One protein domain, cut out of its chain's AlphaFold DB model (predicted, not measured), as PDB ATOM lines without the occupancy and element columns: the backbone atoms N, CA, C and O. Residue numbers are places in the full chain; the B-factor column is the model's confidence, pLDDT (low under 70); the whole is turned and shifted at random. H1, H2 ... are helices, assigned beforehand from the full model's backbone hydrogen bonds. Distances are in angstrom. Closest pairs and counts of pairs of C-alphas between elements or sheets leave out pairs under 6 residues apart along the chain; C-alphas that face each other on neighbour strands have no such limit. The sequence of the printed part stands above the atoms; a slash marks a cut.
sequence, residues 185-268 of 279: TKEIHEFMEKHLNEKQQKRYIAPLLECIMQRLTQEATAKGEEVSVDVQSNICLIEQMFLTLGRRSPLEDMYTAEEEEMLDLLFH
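What this domain is: This is residues 185 to 268 of the 279 residues of an uncharacterized protein of Phytophthora palmivora var. palmivora (UniProt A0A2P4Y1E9). A long helix, H2, and a shorter one, H3, that folds back beside its residues 209 to 220 make a hairpin; H1 turns back at H2's other end, and H4 lies off to one side after a long link. Residues 185 to 191 of H1 stick out. The printed part has 84 residues, with four named helices, H1 to H4 in chain order, and is all helix. It is loose, with a radius of gyration of the C-alphas of 15.2 A, spanning 44 by 31 by 19 A.

How they stand to each other: H2, residues 198 to 223, and H3, residues 229 to 244, touch as a helical hairpin, H2 with residues 209 to 220 alone and H3 with 231 to 238 alone; their closest C-alphas, Leu 216 and Val 231, are 6.4 A apart. They run opposite ways at a shallow tilt of 34 degrees, only just short of steep. H1, residues 185 to 195, is close to but not clearly touching H2, the closest C-alphas, Met 192 and Gln 201, being 7.7 A apart. H4, residues 257 to 268, is apart from H1, H2 and H3. Every O i to N i+4 pair is within hydrogen-bond range in H1, H3 and H4, and 20 of 22 in H2.

Where its parts are: H2 runs 37.2 A from C-alpha 198 at (287.580, 196.586, 121.731); H3 is 22.5 A, H4 16.4 A and H1 15.3 A long. H4 ends at C-alpha 268, (279.368, 217.346, 142.905).

The domain as a whole: The C-alphas farthest apart, Lys 194 and Glu 258, are 44.8 A apart. The printed part has no cut. The link from H3 to H4 is long. Residues 225, 267 and 268 have pLDDT under 70.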
ATOM      1  N   THR A 185     289.037 183.657 136.361       76.56
ATOM      2  CA  THR A 185     288.831 185.078 136.008       76.56
ATOM      3  C   THR A 185     289.920 185.577 135.062       76.56
ATOM      4  O   THR A 185     289.634 186.306 134.112       76.56
ATOM      5  N   LYS A 186     291.165 185.128 135.273       76.62
ATOM      6  CA  LYS A 186     292.281 185.440 134.377       76.62
ATOM      7  C   LYS A 186     292.094 184.789 133.004       76.62
ATOM      8  O   LYS A 186     292.323 185.446 131.996       76.62
ATOM      9  N   GLU A 187     291.621 183.545 132.969       83.69
ATOM     10  CA  GLU A 187     291.337 182.823 131.722       83.69
ATOM     11  C   GLU A 187     290.214 183.481 130.916       83.69
ATOM     12  O   GLU A 187     290.334 183.616 129.702       83.69
ATOM     13  N   ILE A 188     289.149 183.946 131.575       83.69
ATOM     14  CA  ILE A 188     288.035 184.647 130.921       83.69
ATOM     15  C   ILE A 188     288.508 185.986 130.353       83.69
ATOM     16  O   ILE A 188     288.207 186.297 129.202       83.69
ATOM     17  N   HIS A 189     289.272 186.762 131.125       81.94
ATOM     18  CA  HIS A 189     289.822 188.033 130.650       81.94
ATOM     19  C   HIS A 189     290.737 187.826 129.439       81.94
ATOM     20  O   HIS A 189     290.564 188.465 128.403       81.94
ATOM     21  N   GLU A 190     291.666 186.876 129.538       86.88
ATOM     22  CA  GLU A 190     292.597 186.550 128.459       86.88
ATOM     23  C   GLU A 190     291.868 186.001 127.220       86.88
ATOM     24  O   GLU A 190     292.223 186.329 126.087       86.88
ATOM     25  N   PHE A 191     290.804 185.216 127.410       87.50
ATOM     26  CA  PHE A 191     289.931 184.773 126.326       87.50
ATOM     27  C   PHE A 191     289.238 185.961 125.644       87.50
ATOM     28  O   PHE A 191     289.252 186.066 124.417       87.50
ATOM     29  N   MET A 192     288.669 186.889 126.417       85.81
ATOM     30  CA  MET A 192     288.010 188.075 125.868       85.81
ATOM     31  C   MET A 192     288.982 188.962 125.085       85.81
ATOM     32  O   MET A 192     288.625 189.430 124.007       85.81
ATOM     33  N   GLU A 193     290.210 189.149 125.563       86.25
ATOM     34  CA  GLU A 193     291.239 189.912 124.844       86.25
ATOM     35  C   GLU A 193     291.697 189.222 123.554       86.25
ATOM     36  O   GLU A 193     291.883 189.882 122.532       86.25
ATOM     37  N   LYS A 194     291.853 187.891 123.573       90.38
ATOM     38  CA  LYS A 194     292.289 187.121 122.396       90.38
ATOM     39  C   LYS A 194     291.217 187.012 121.317       90.38
ATOM     40  O   LYS A 194     291.553 186.931 120.137       90.38
ATOM     41  N   HIS A 195     289.944 186.971 121.708       86.38
ATOM     42  CA  HIS A 195     288.845 186.641 120.798       86.38
ATOM     43  C   HIS A 195     287.922 187.815 120.466       86.38
ATOM     44  O   HIS A 195     287.172 187.725 119.492       86.38
ATOM     45  N   LEU A 196     287.973 188.916 121.220       88.44
ATOM     46  CA  LEU A 196     287.147 190.095 120.977       88.44
ATOM     47  C   LEU A 196     288.017 191.344 120.883       88.44
ATOM     48  O   LEU A 196     288.738 191.694 121.814       88.44
ATOM     49  N   ASN A 197     287.877 192.080 119.782       89.31
ATOM     50  CA  ASN A 197     288.437 193.425 119.709       89.31
ATOM     51  C   ASN A 197     287.622 194.410 120.566       89.31
ATOM     52  O   ASN A 197     286.462 194.163 120.896       89.31
ATOM     53  N   GLU A 198     288.201 195.570 120.871       84.69
ATOM     54  CA  GLU A 198     287.580 196.586 121.731       84.69
ATOM     55  C   GLU A 198     286.173 197.004 121.252       84.69
ATOM     56  O   GLU A 198     285.261 197.216 122.052       84.69
ATOM     57  N   LYS A 199     285.954 197.062 119.931       86.00
ATOM     58  CA  LYS A 199     284.647 197.398 119.349       86.00
ATOM     59  C   LYS A 199     283.615 196.297 119.596       86.00
ATOM     60  O   LYS A 199     282.459 196.603 119.878       86.00
ATOM     61  N   GLN A 200     284.012 195.031 119.493       88.31
ATOM     62  CA  GLN A 200     283.161 193.882 119.807       88.31
ATOM     63  C   GLN A 200     282.875 193.808 121.305       88.31
ATOM     64  O   GLN A 200     281.717 193.671 121.683       88.31
ATOM     65  N   GLN A 201     283.888 193.987 122.153       84.69
ATOM     66  CA  GLN A 201     283.707 194.028 123.604       84.69
ATOM     67  C   GLN A 201     282.689 195.103 123.997       84.69
ATOM     68  O   GLN A 201     281.684 194.791 124.626       84.69
ATOM     69  N   LYS A 202     282.850 196.341 123.515       81.12
ATOM     70  CA  LYS A 202     281.876 197.421 123.761       81.12
ATOM     71  C   LYS A 202     280.476 197.091 123.234       81.12
ATOM     72  O   LYS A 202     279.486 197.475 123.855       81.12
ATOM     73  N   ARG A 203     280.382 196.372 122.110       85.69
ATOM     74  CA  ARG A 203     279.102 195.968 121.510       85.69
ATOM     75  C   ARG A 203     278.376 194.892 122.315       85.69
ATOM     76  O   ARG A 203     277.155 194.948 122.373       85.69
ATOM     77  N   TYR A 204     279.095 193.929 122.891       84.69
ATOM     78  CA  TYR A 204     278.498 192.761 123.551       84.69
ATOM     79  C   TYR A 204     278.407 192.892 125.073       84.69
ATOM     80  O   TYR A 204     277.432 192.430 125.660       84.69
ATOM     81  N   ILE A 205     279.379 193.547 125.717       83.81
ATOM     82  CA  ILE A 205     279.413 193.688 127.180       83.81
ATOM     83  C   ILE A 205     278.245 194.545 127.660       83.81
ATOM     84  O   ILE A 205     277.587 194.196 128.630       83.81
ATOM     85  N   ALA A 206     277.948 195.642 126.969       81.19
ATOM     86  CA  ALA A 206     276.897 196.543 127.416       81.19
ATOM     87  C   ALA A 206     275.490 195.906 127.434       81.19
ATOM     88  O   ALA A 206     274.860 195.959 128.488       81.19
ATOM     89  N   PRO A 207     275.004 195.266 126.350       84.12
ATOM     90  CA  PRO A 207     273.727 194.553 126.390       84.12
ATOM     91  C   PRO A 207     273.699 193.436 127.439       84.12
ATOM     92  O   PRO A 207     272.677 193.214 128.077       84.12
ATOM     93  N   LEU A 208     274.828 192.749 127.653       86.62
ATOM     94  CA  LEU A 208     274.931 191.709 128.675       86.62
ATOM     95  C   LEU A 208     274.756 192.282 130.089       86.62
ATOM     96  O   LEU A 208     273.975 191.741 130.869       86.62
ATOM     97  N   LEU A 209     275.449 193.378 130.409       86.06
ATOM     98  CA  LEU A 209     275.322 194.061 131.700       86.06
ATOM     99  C   LEU A 209     273.899 194.585 131.922       86.06
ATOM    100  O   LEU A 209     273.373 194.476 133.026       86.06
ATOM    101  N   GLU A 210     273.259 195.095 130.870       86.94
ATOM    102  CA  GLU A 210     271.871 195.560 130.919       86.94
ATOM    103  C   GLU A 210     270.902 194.411 131.228       86.94
ATOM    104  O   GLU A 210     270.064 194.533 132.121       86.94
ATOM    105  N   CYS A 211     271.066 193.252 130.578       88.44
ATOM    106  CA  CYS A 211     270.270 192.062 130.884       88.44
ATOM    107  C   CYS A 211     270.459 191.579 132.329       88.44
ATOM    108  O   CYS A 211     269.481 191.200 132.976       88.44
ATOM    109  N   ILE A 212     271.693 191.580 132.845       88.75
ATOM    110  CA  ILE A 212     271.974 191.167 134.229       88.75
ATOM    111  C   ILE A 212     271.327 192.148 135.211       88.75
ATOM    112  O   ILE A 212     270.643 191.707 136.136       88.75
ATOM    113  N   MET A 213     271.476 193.457 134.980       88.25
ATOM    114  CA  MET A 213     270.865 194.483 135.824       88.25
ATOM    115  C   MET A 213     269.347 194.323 135.877       88.25
ATOM    116  O   MET A 213     268.780 194.232 136.958       88.25
ATOM    117  N   GLN A 214     268.688 194.186 134.723       89.12
ATOM    118  CA  GLN A 214     267.236 194.002 134.669       89.12
ATOM    119  C   GLN A 214     266.770 192.792 135.486       89.12
ATOM    120  O   GLN A 214     265.743 192.869 136.159       89.12
ATOM    121  N   ARG A 215     267.510 191.677 135.454       88.56
ATOM    122  CA  ARG A 215     267.175 190.480 136.240       88.56
ATOM    123  C   ARG A 215     267.338 190.705 137.738       88.56
ATOM    124  O   ARG A 215     266.455 190.308 138.492       88.56
ATOM    125  N   LEU A 216     268.422 191.354 138.156       87.56
ATOM    126  CA  LEU A 216     268.659 191.666 139.567       87.56
ATOM    127  C   LEU A 216     267.628 192.662 140.100       87.56
ATOM    128  O   LEU A 216     267.062 192.438 141.165       87.56
ATOM    129  N   THR A 217     267.327 193.710 139.335       85.75
ATOM    130  CA  THR A 217     266.277 194.679 139.655       85.75
ATOM    131  C   THR A 217     264.916 193.999 139.768       85.75
ATOM    132  O   THR A 217     264.214 194.211 140.749       85.75
ATOM    133  N   GLN A 218     264.552 193.127 138.820       86.69
ATOM    134  CA  GLN A 218     263.306 192.355 138.897       86.69
ATOM    135  C   GLN A 218     263.246 191.489 140.156       86.69
ATOM    136  O   GLN A 218     262.207 191.444 140.810       86.69
ATOM    137  N   GLU A 219     264.340 190.807 140.506       84.19
ATOM    138  CA  GLU A 219     264.400 190.011 141.732       84.19
ATOM    139  C   GLU A 219     264.259 190.889 142.983       84.19
ATOM    140  O   GLU A 219     263.507 190.535 143.893       84.19
ATOM    141  N   ALA A 220     264.920 192.048 143.008       82.69
ATOM    142  CA  ALA A 220     264.813 193.013 144.094       82.69
ATOM    143  C   ALA A 220     263.372 193.529 144.253       82.69
ATOM    144  O   ALA A 220     262.804 193.457 145.341       82.69
ATOM    145  N   THR A 221     262.734 193.956 143.159       83.56
ATOM    146  CA  THR A 221     261.345 194.441 143.167       83.56
ATOM    147  C   THR A 221     260.351 193.340 143.542       83.56
ATOM    148  O   THR A 221     259.417 193.592 144.300       83.56
ATOM    149  N   ALA A 222     260.546 192.109 143.059       84.94
ATOM    150  CA  ALA A 222     259.651 190.988 143.353       84.94
ATOM    151  C   ALA A 222     259.685 190.563 144.831       84.94
ATOM    152  O   ALA A 222     258.681 190.063 145.340       84.94
ATOM    153  N   LYS A 223     260.819 190.752 145.519       77.81
ATOM    154  CA  LYS A 223     260.964 190.433 146.950       77.81
ATOM    155  C   LYS A 223     260.605 191.587 147.888       77.81
ATOM    156  O   LYS A 223     260.535 191.370 149.097       77.81
ATOM    157  N   GLY A 224     260.322 192.775 147.354       73.06
ATOM    158  CA  GLY A 224     259.956 193.945 148.150       73.06
ATOM    159  C   GLY A 224     261.097 194.369 149.079       73.06
ATOM    160  O   GLY A 224     262.157 194.768 148.611       73.06
ATOM    161  N   GLU A 225     260.886 194.284 150.395       65.50
ATOM    162  CA  GLU A 225     261.855 194.730 151.412       65.50
ATOM    163  C   GLU A 225     262.978 193.715 151.710       65.50
ATOM    164  O   GLU A 225     264.031 194.104 152.212       65.50
ATOM    165  N   GLU A 226     262.814 192.425 151.387       72.62
ATOM    166  CA  GLU A 226     263.819 191.386 151.685       72.62
ATOM    167  C   GLU A 226     264.722 191.069 150.483       72.62
ATOM    168  O   GLU A 226     264.824 189.929 150.011       72.62
ATOM    169  N   VAL A 227     265.420 192.085 149.978       78.88
ATOM    170  CA  VAL A 227     266.489 191.875 148.994       78.88
ATOM    171  C   VAL A 227     267.744 191.397 149.721       78.88
ATOM    172  O   VAL A 227     268.158 191.971 150.727       78.88
ATOM    173  N   SER A 228     268.366 190.323 149.230       81.88
ATOM    174  CA  SER A 228     269.629 189.863 149.811       81.88
ATOM    175  C   SER A 228     270.730 190.914 149.624       81.88
ATOM    176  O   SER A 228     270.787 191.585 148.592       81.88
ATOM    177  N   VAL A 229     271.636 191.016 150.600       81.62
ATOM    178  CA  VAL A 229     272.803 191.915 150.536       81.62
ATOM    179  C   VAL A 229     273.641 191.650 149.282       81.62
ATOM    180  O   VAL A 229     274.156 192.589 148.683       81.62
ATOM    181  N   ASP A 230     273.725 190.392 148.842       82.31
ATOM    182  CA  ASP A 230     274.448 190.005 147.628       82.31
ATOM    183  C   ASP A 230     273.804 190.603 146.368       82.31
ATOM    184  O   ASP A 230     274.499 191.134 145.505       82.31
ATOM    185  N   VAL A 231     272.469 190.583 146.271       82.75
ATOM    186  CA  VAL A 231     271.739 191.196 145.148       82.75
ATOM    187  C   VAL A 231     271.912 192.716 145.158       82.75
ATOM    188  O   VAL A 231     272.234 193.282 144.118       82.75
ATOM    189  N   GLN A 232     271.795 193.371 146.318       83.25
ATOM    190  CA  GLN A 232     272.028 194.820 146.436       83.25
ATOM    191  C   GLN A 232     273.468 195.209 146.063       83.25
ATOM    192  O   GLN A 232     273.682 196.157 145.309       83.25
ATOM    193  N   SER A 233     274.456 194.443 146.536       85.50
ATOM    194  CA  SER A 233     275.875 194.674 146.235       85.50
ATOM    195  C   SER A 233     276.173 194.493 144.744       85.50
ATOM    196  O   SER A 233     276.898 195.295 144.157       85.50
ATOM    197  N   ASN A 234     275.575 193.482 144.107       87.44
ATOM    198  CA  ASN A 234     275.711 193.255 142.668       87.44
ATOM    199  C   ASN A 234     275.069 194.377 141.841       87.44
ATOM    200  O   ASN A 234     275.668 194.813 140.859       87.44
ATOM    201  N   ILE A 235     273.892 194.868 142.242       86.06
ATOM    202  CA  ILE A 235     273.236 196.014 141.594       86.06
ATOM    203  C   ILE A 235     274.150 197.246 141.659       86.06
ATOM    204  O   ILE A 235     274.449 197.837 140.623       86.06
ATOM    205  N   CYS A 236     274.688 197.569 142.839       84.69
ATOM    206  CA  CYS A 236     275.598 198.705 143.010       84.69
ATOM    207  C   CYS A 236     276.877 198.568 142.160       84.69
ATOM    208  O   CYS A 236     277.288 199.511 141.482       84.69
ATOM    209  N   LEU A 237     277.489 197.377 142.130       87.62
ATOM    210  CA  LEU A 237     278.699 197.136 141.338       87.62
ATOM    211  C   LEU A 237     278.446 197.311 139.835       87.62
ATOM    212  O   LEU A 237     279.262 197.910 139.133       87.62
ATOM    213  N   ILE A 238     277.321 196.797 139.333       87.06
ATOM    214  CA  ILE A 238     276.978 196.911 137.912       87.06
ATOM    215  C   ILE A 238     276.659 198.369 137.561       87.06
ATOM    216  O   ILE A 238     277.114 198.844 136.523       87.06
ATOM    217  N   GLU A 239     275.961 199.114 138.421       86.19
ATOM    218  CA  GLU A 239     275.706 200.547 138.224       86.19
ATOM    219  C   GLU A 239     277.015 201.340 138.096       86.19
ATOM    220  O   GLU A 239     277.203 202.080 137.126       86.19
ATOM    221  N   GLN A 240     277.981 201.090 138.987       84.94
ATOM    222  CA  GLN A 240     279.310 201.698 138.907       84.94
ATOM    223  C   GLN A 240     280.015 201.393 137.573       84.94
ATOM    224  O   GLN A 240     280.703 202.258 137.018       84.94
ATOM    225  N   MET A 241     279.842 200.187 137.019       84.44
ATOM    226  CA  MET A 241     280.394 199.842 135.704       84.44
ATOM    227  C   MET A 241     279.751 200.655 134.573       84.44
ATOM    228  O   MET A 241     280.471 201.112 133.686       84.44
ATOM    229  N   PHE A 242     278.432 200.879 134.596       84.19
ATOM    230  CA  PHE A 242     277.760 201.729 133.604       84.19
ATOM    231  C   PHE A 242     278.291 203.164 133.642       84.19
ATOM    232  O   PHE A 242     278.682 203.696 132.598       84.19
ATOM    233  N   LEU A 243     278.398 203.743 134.841       83.12
ATOM    234  CA  LEU A 243     278.922 205.097 135.038       83.12
ATOM    235  C   LEU A 243     280.378 205.216 134.562       83.12
ATOM    236  O   LEU A 243     280.727 206.147 133.837       83.12
ATOM    237  N   THR A 244     281.219 204.226 134.878       79.88
ATOM    238  CA  THR A 244     282.633 204.191 134.451       79.88
ATOM    239  C   THR A 244     282.776 204.100 132.928       79.88
ATOM    240  O   THR A 244     283.707 204.656 132.349       79.88
ATOM    241  N   LEU A 245     281.835 203.434 132.255       79.19
ATOM    242  CA  LEU A 245     281.776 203.360 130.793       79.19
ATOM    243  C   LEU A 245     281.180 204.627 130.146       79.19
ATOM    244  O   LEU A 245     281.003 204.651 128.924       79.19
ATOM    245  N   GLY A 246     280.867 205.666 130.931       76.81
ATOM    246  CA  GLY A 246     280.245 206.906 130.462       76.81
ATOM    247  C   GLY A 246     278.799 206.717 130.007       76.81
ATOM    248  O   GLY A 246     278.323 207.446 129.134       76.81
ATOM    249  N   ARG A 247     278.115 205.694 130.531       80.69
ATOM    250  CA  ARG A 247     276.713 205.405 130.221       80.69
ATOM    251  C   ARG A 247     275.813 205.865 131.361       80.69
ATOM    252  O   ARG A 247     276.221 205.892 132.517       80.69
ATOM    253  N   ARG A 248     274.573 206.189 130.995       80.38
ATOM    254  CA  ARG A 248     273.478 206.490 131.921       80.38
ATOM    255  C   ARG A 248     273.296 205.344 132.923       80.38
ATOM    256  O   ARG A 248     273.438 204.184 132.517       80.38
ATOM    257  N   SER A 249     272.971 205.659 134.182       82.50
ATOM    258  CA  SER A 249     272.615 204.617 135.149       82.50
ATOM    259  C   SER A 249     271.389 203.853 134.634       82.50
ATOM    260  O   SER A 249     270.397 204.474 134.246       82.50
ATOM    261  N   PRO A 250     271.421 202.511 134.619       76.75
ATOM    262  CA  PRO A 250     270.254 201.707 134.265       76.75
ATOM    263  C   PRO A 250     269.130 201.798 135.313       76.75
ATOM    264  O   PRO A 250     268.051 201.261 135.078       76.75
ATOM    265  N   LEU A 251     269.381 202.450 136.454       81.19
ATOM    266  CA  LEU A 251     268.416 202.675 137.529       81.19
ATOM    267  C   LEU A 251     267.880 204.110 137.557       81.19
ATOM    268  O   LEU A 251     267.117 204.425 138.457       81.19
ATOM    269  N   GLU A 252     268.250 204.974 136.603       77.69
ATOM    270  CA  GLU A 252     267.852 206.393 136.632       77.69
ATOM    271  C   GLU A 252     266.335 206.556 136.788       77.69
ATOM    272  O   GLU A 252     265.869 207.188 137.722       77.69
ATOM    273  N   ASP A 253     265.549 205.824 135.998       76.00
ATOM    274  CA  ASP A 253     264.085 205.914 136.062       76.00
ATOM    275  C   ASP A 253     263.465 205.223 137.302       76.00
ATOM    276  O   ASP A 253     262.241 205.213 137.460       76.00
ATOM    277  N   MET A 254     264.279 204.593 138.156       72.94
ATOM    278  CA  MET A 254     263.839 204.022 139.432       72.94
ATOM    279  C   MET A 254     263.998 204.984 140.602       72.94
ATOM    280  O   MET A 254     263.317 204.794 141.612       72.94
ATOM    281  N   TYR A 255     264.882 205.970 140.488       76.19
ATOM    282  CA  TYR A 255     265.044 206.976 141.519       76.19
ATOM    283  C   TYR A 255     263.907 207.988 141.426       76.19
ATOM    284  O   TYR A 255     263.432 208.371 140.355       76.19
ATOM    285  N   THR A 256     263.433 208.428 142.582       81.69
ATOM    286  CA  THR A 256     262.595 209.619 142.640       81.69
ATOM    287  C   THR A 256     263.450 210.856 142.352       81.69
ATOM    288  O   THR A 256     264.648 210.868 142.624       81.69
ATOM    289  N   ALA A 257     262.840 211.935 141.853       82.31
ATOM    290  CA  ALA A 257     263.563 213.180 141.562       82.31
ATOM    291  C   ALA A 257     264.323 213.752 142.783       82.31
ATOM    292  O   ALA A 257     265.337 214.423 142.624       82.31
ATOM    293  N   GLU A 258     263.844 213.477 144.002       83.44
ATOM    294  CA  GLU A 258     264.527 213.838 145.252       83.44
ATOM    295  C   GLU A 258     265.792 212.990 145.487       83.44
ATOM    296  O   GLU A 258     266.830 213.509 145.898       83.44
ATOM    297  N   GLU A 259     265.726 211.686 145.209       80.44
ATOM    298  CA  GLU A 259     266.869 210.775 145.331       80.44
ATOM    299  C   GLU A 259     267.945 211.075 144.279       80.44
ATOM    300  O   GLU A 259     269.132 211.049 144.605       80.44
ATOM    301  N   GLU A 260     267.546 211.434 143.054       79.12
ATOM    302  CA  GLU A 260     268.474 211.887 142.009       79.12
ATOM    303  C   GLU A 260     269.223 213.162 142.423       79.12
ATOM    304  O   GLU A 260     270.442 213.225 142.268       79.12
ATOM    305  N   GLU A 261     268.540 214.148 143.023       82.62
ATOM    306  CA  GLU A 261     269.178 215.379 143.514       82.62
ATOM    307  C   GLU A 261     270.217 215.085 144.612       82.62
ATOM    308  O   GLU A 261     271.310 215.659 144.607       82.62
ATOM    309  N   MET A 262     269.934 214.148 145.527       82.94
ATOM    310  CA  MET A 262     270.912 213.716 146.537       82.94
ATOM    311  C   MET A 262     272.138 213.033 145.924       82.94
ATOM    312  O   MET A 262     273.261 213.264 146.387       82.94
ATOM    313  N   LEU A 263     271.938 212.191 144.907       76.81
ATOM    314  CA  LEU A 263     273.031 211.528 144.198       76.81
ATOM    315  C   LEU A 263     273.896 212.554 143.452       76.81
ATOM    316  O   LEU A 263     275.119 212.536 143.606       76.81
ATOM    317  N   ASP A 264     273.285 213.509 142.748       79.25
ATOM    318  CA  ASP A 264     273.993 214.613 142.086       79.25
ATOM    319  C   ASP A 264     274.800 215.454 143.088       79.25
ATOM    320  O   ASP A 264     275.976 215.753 142.856       79.25
ATOM    321  N   LEU A 265     274.226 215.776 144.256       79.12
ATOM    322  CA  LEU A 265     274.951 216.472 145.324       79.12
ATOM    323  C   LEU A 265     276.186 215.690 145.788       79.12
ATOM    324  O   LEU A 265     277.224 216.301 146.046       79.12
ATOM    325  N   LEU A 266     276.112 214.361 145.881       73.81
ATOM    326  CA  LEU A 266     277.242 213.516 146.284       73.81
ATOM    327  C   LEU A 266     278.358 213.508 145.221       73.81
ATOM    328  O   LEU A 266     279.546 213.618 145.557       73.81
ATOM    329  N   PHE A 267     277.987 213.458 143.938       69.00
ATOM    330  CA  PHE A 267     278.933 213.522 142.817       69.00
ATOM    331  C   PHE A 267     279.569 214.910 142.653       69.00
ATOM    332  O   PHE A 267     280.743 215.025 142.293       69.00
ATOM    333  N   HIS A 268     278.842 215.981 142.971       69.44
ATOM    334  CA  HIS A 268     279.368 217.346 142.905       69.44
ATOM    335  C   HIS A 268     280.151 217.758 144.161       69.44
ATOM    336  O   HIS A 268     281.121 218.515 144.063       69.44
TER     337      HIS A 268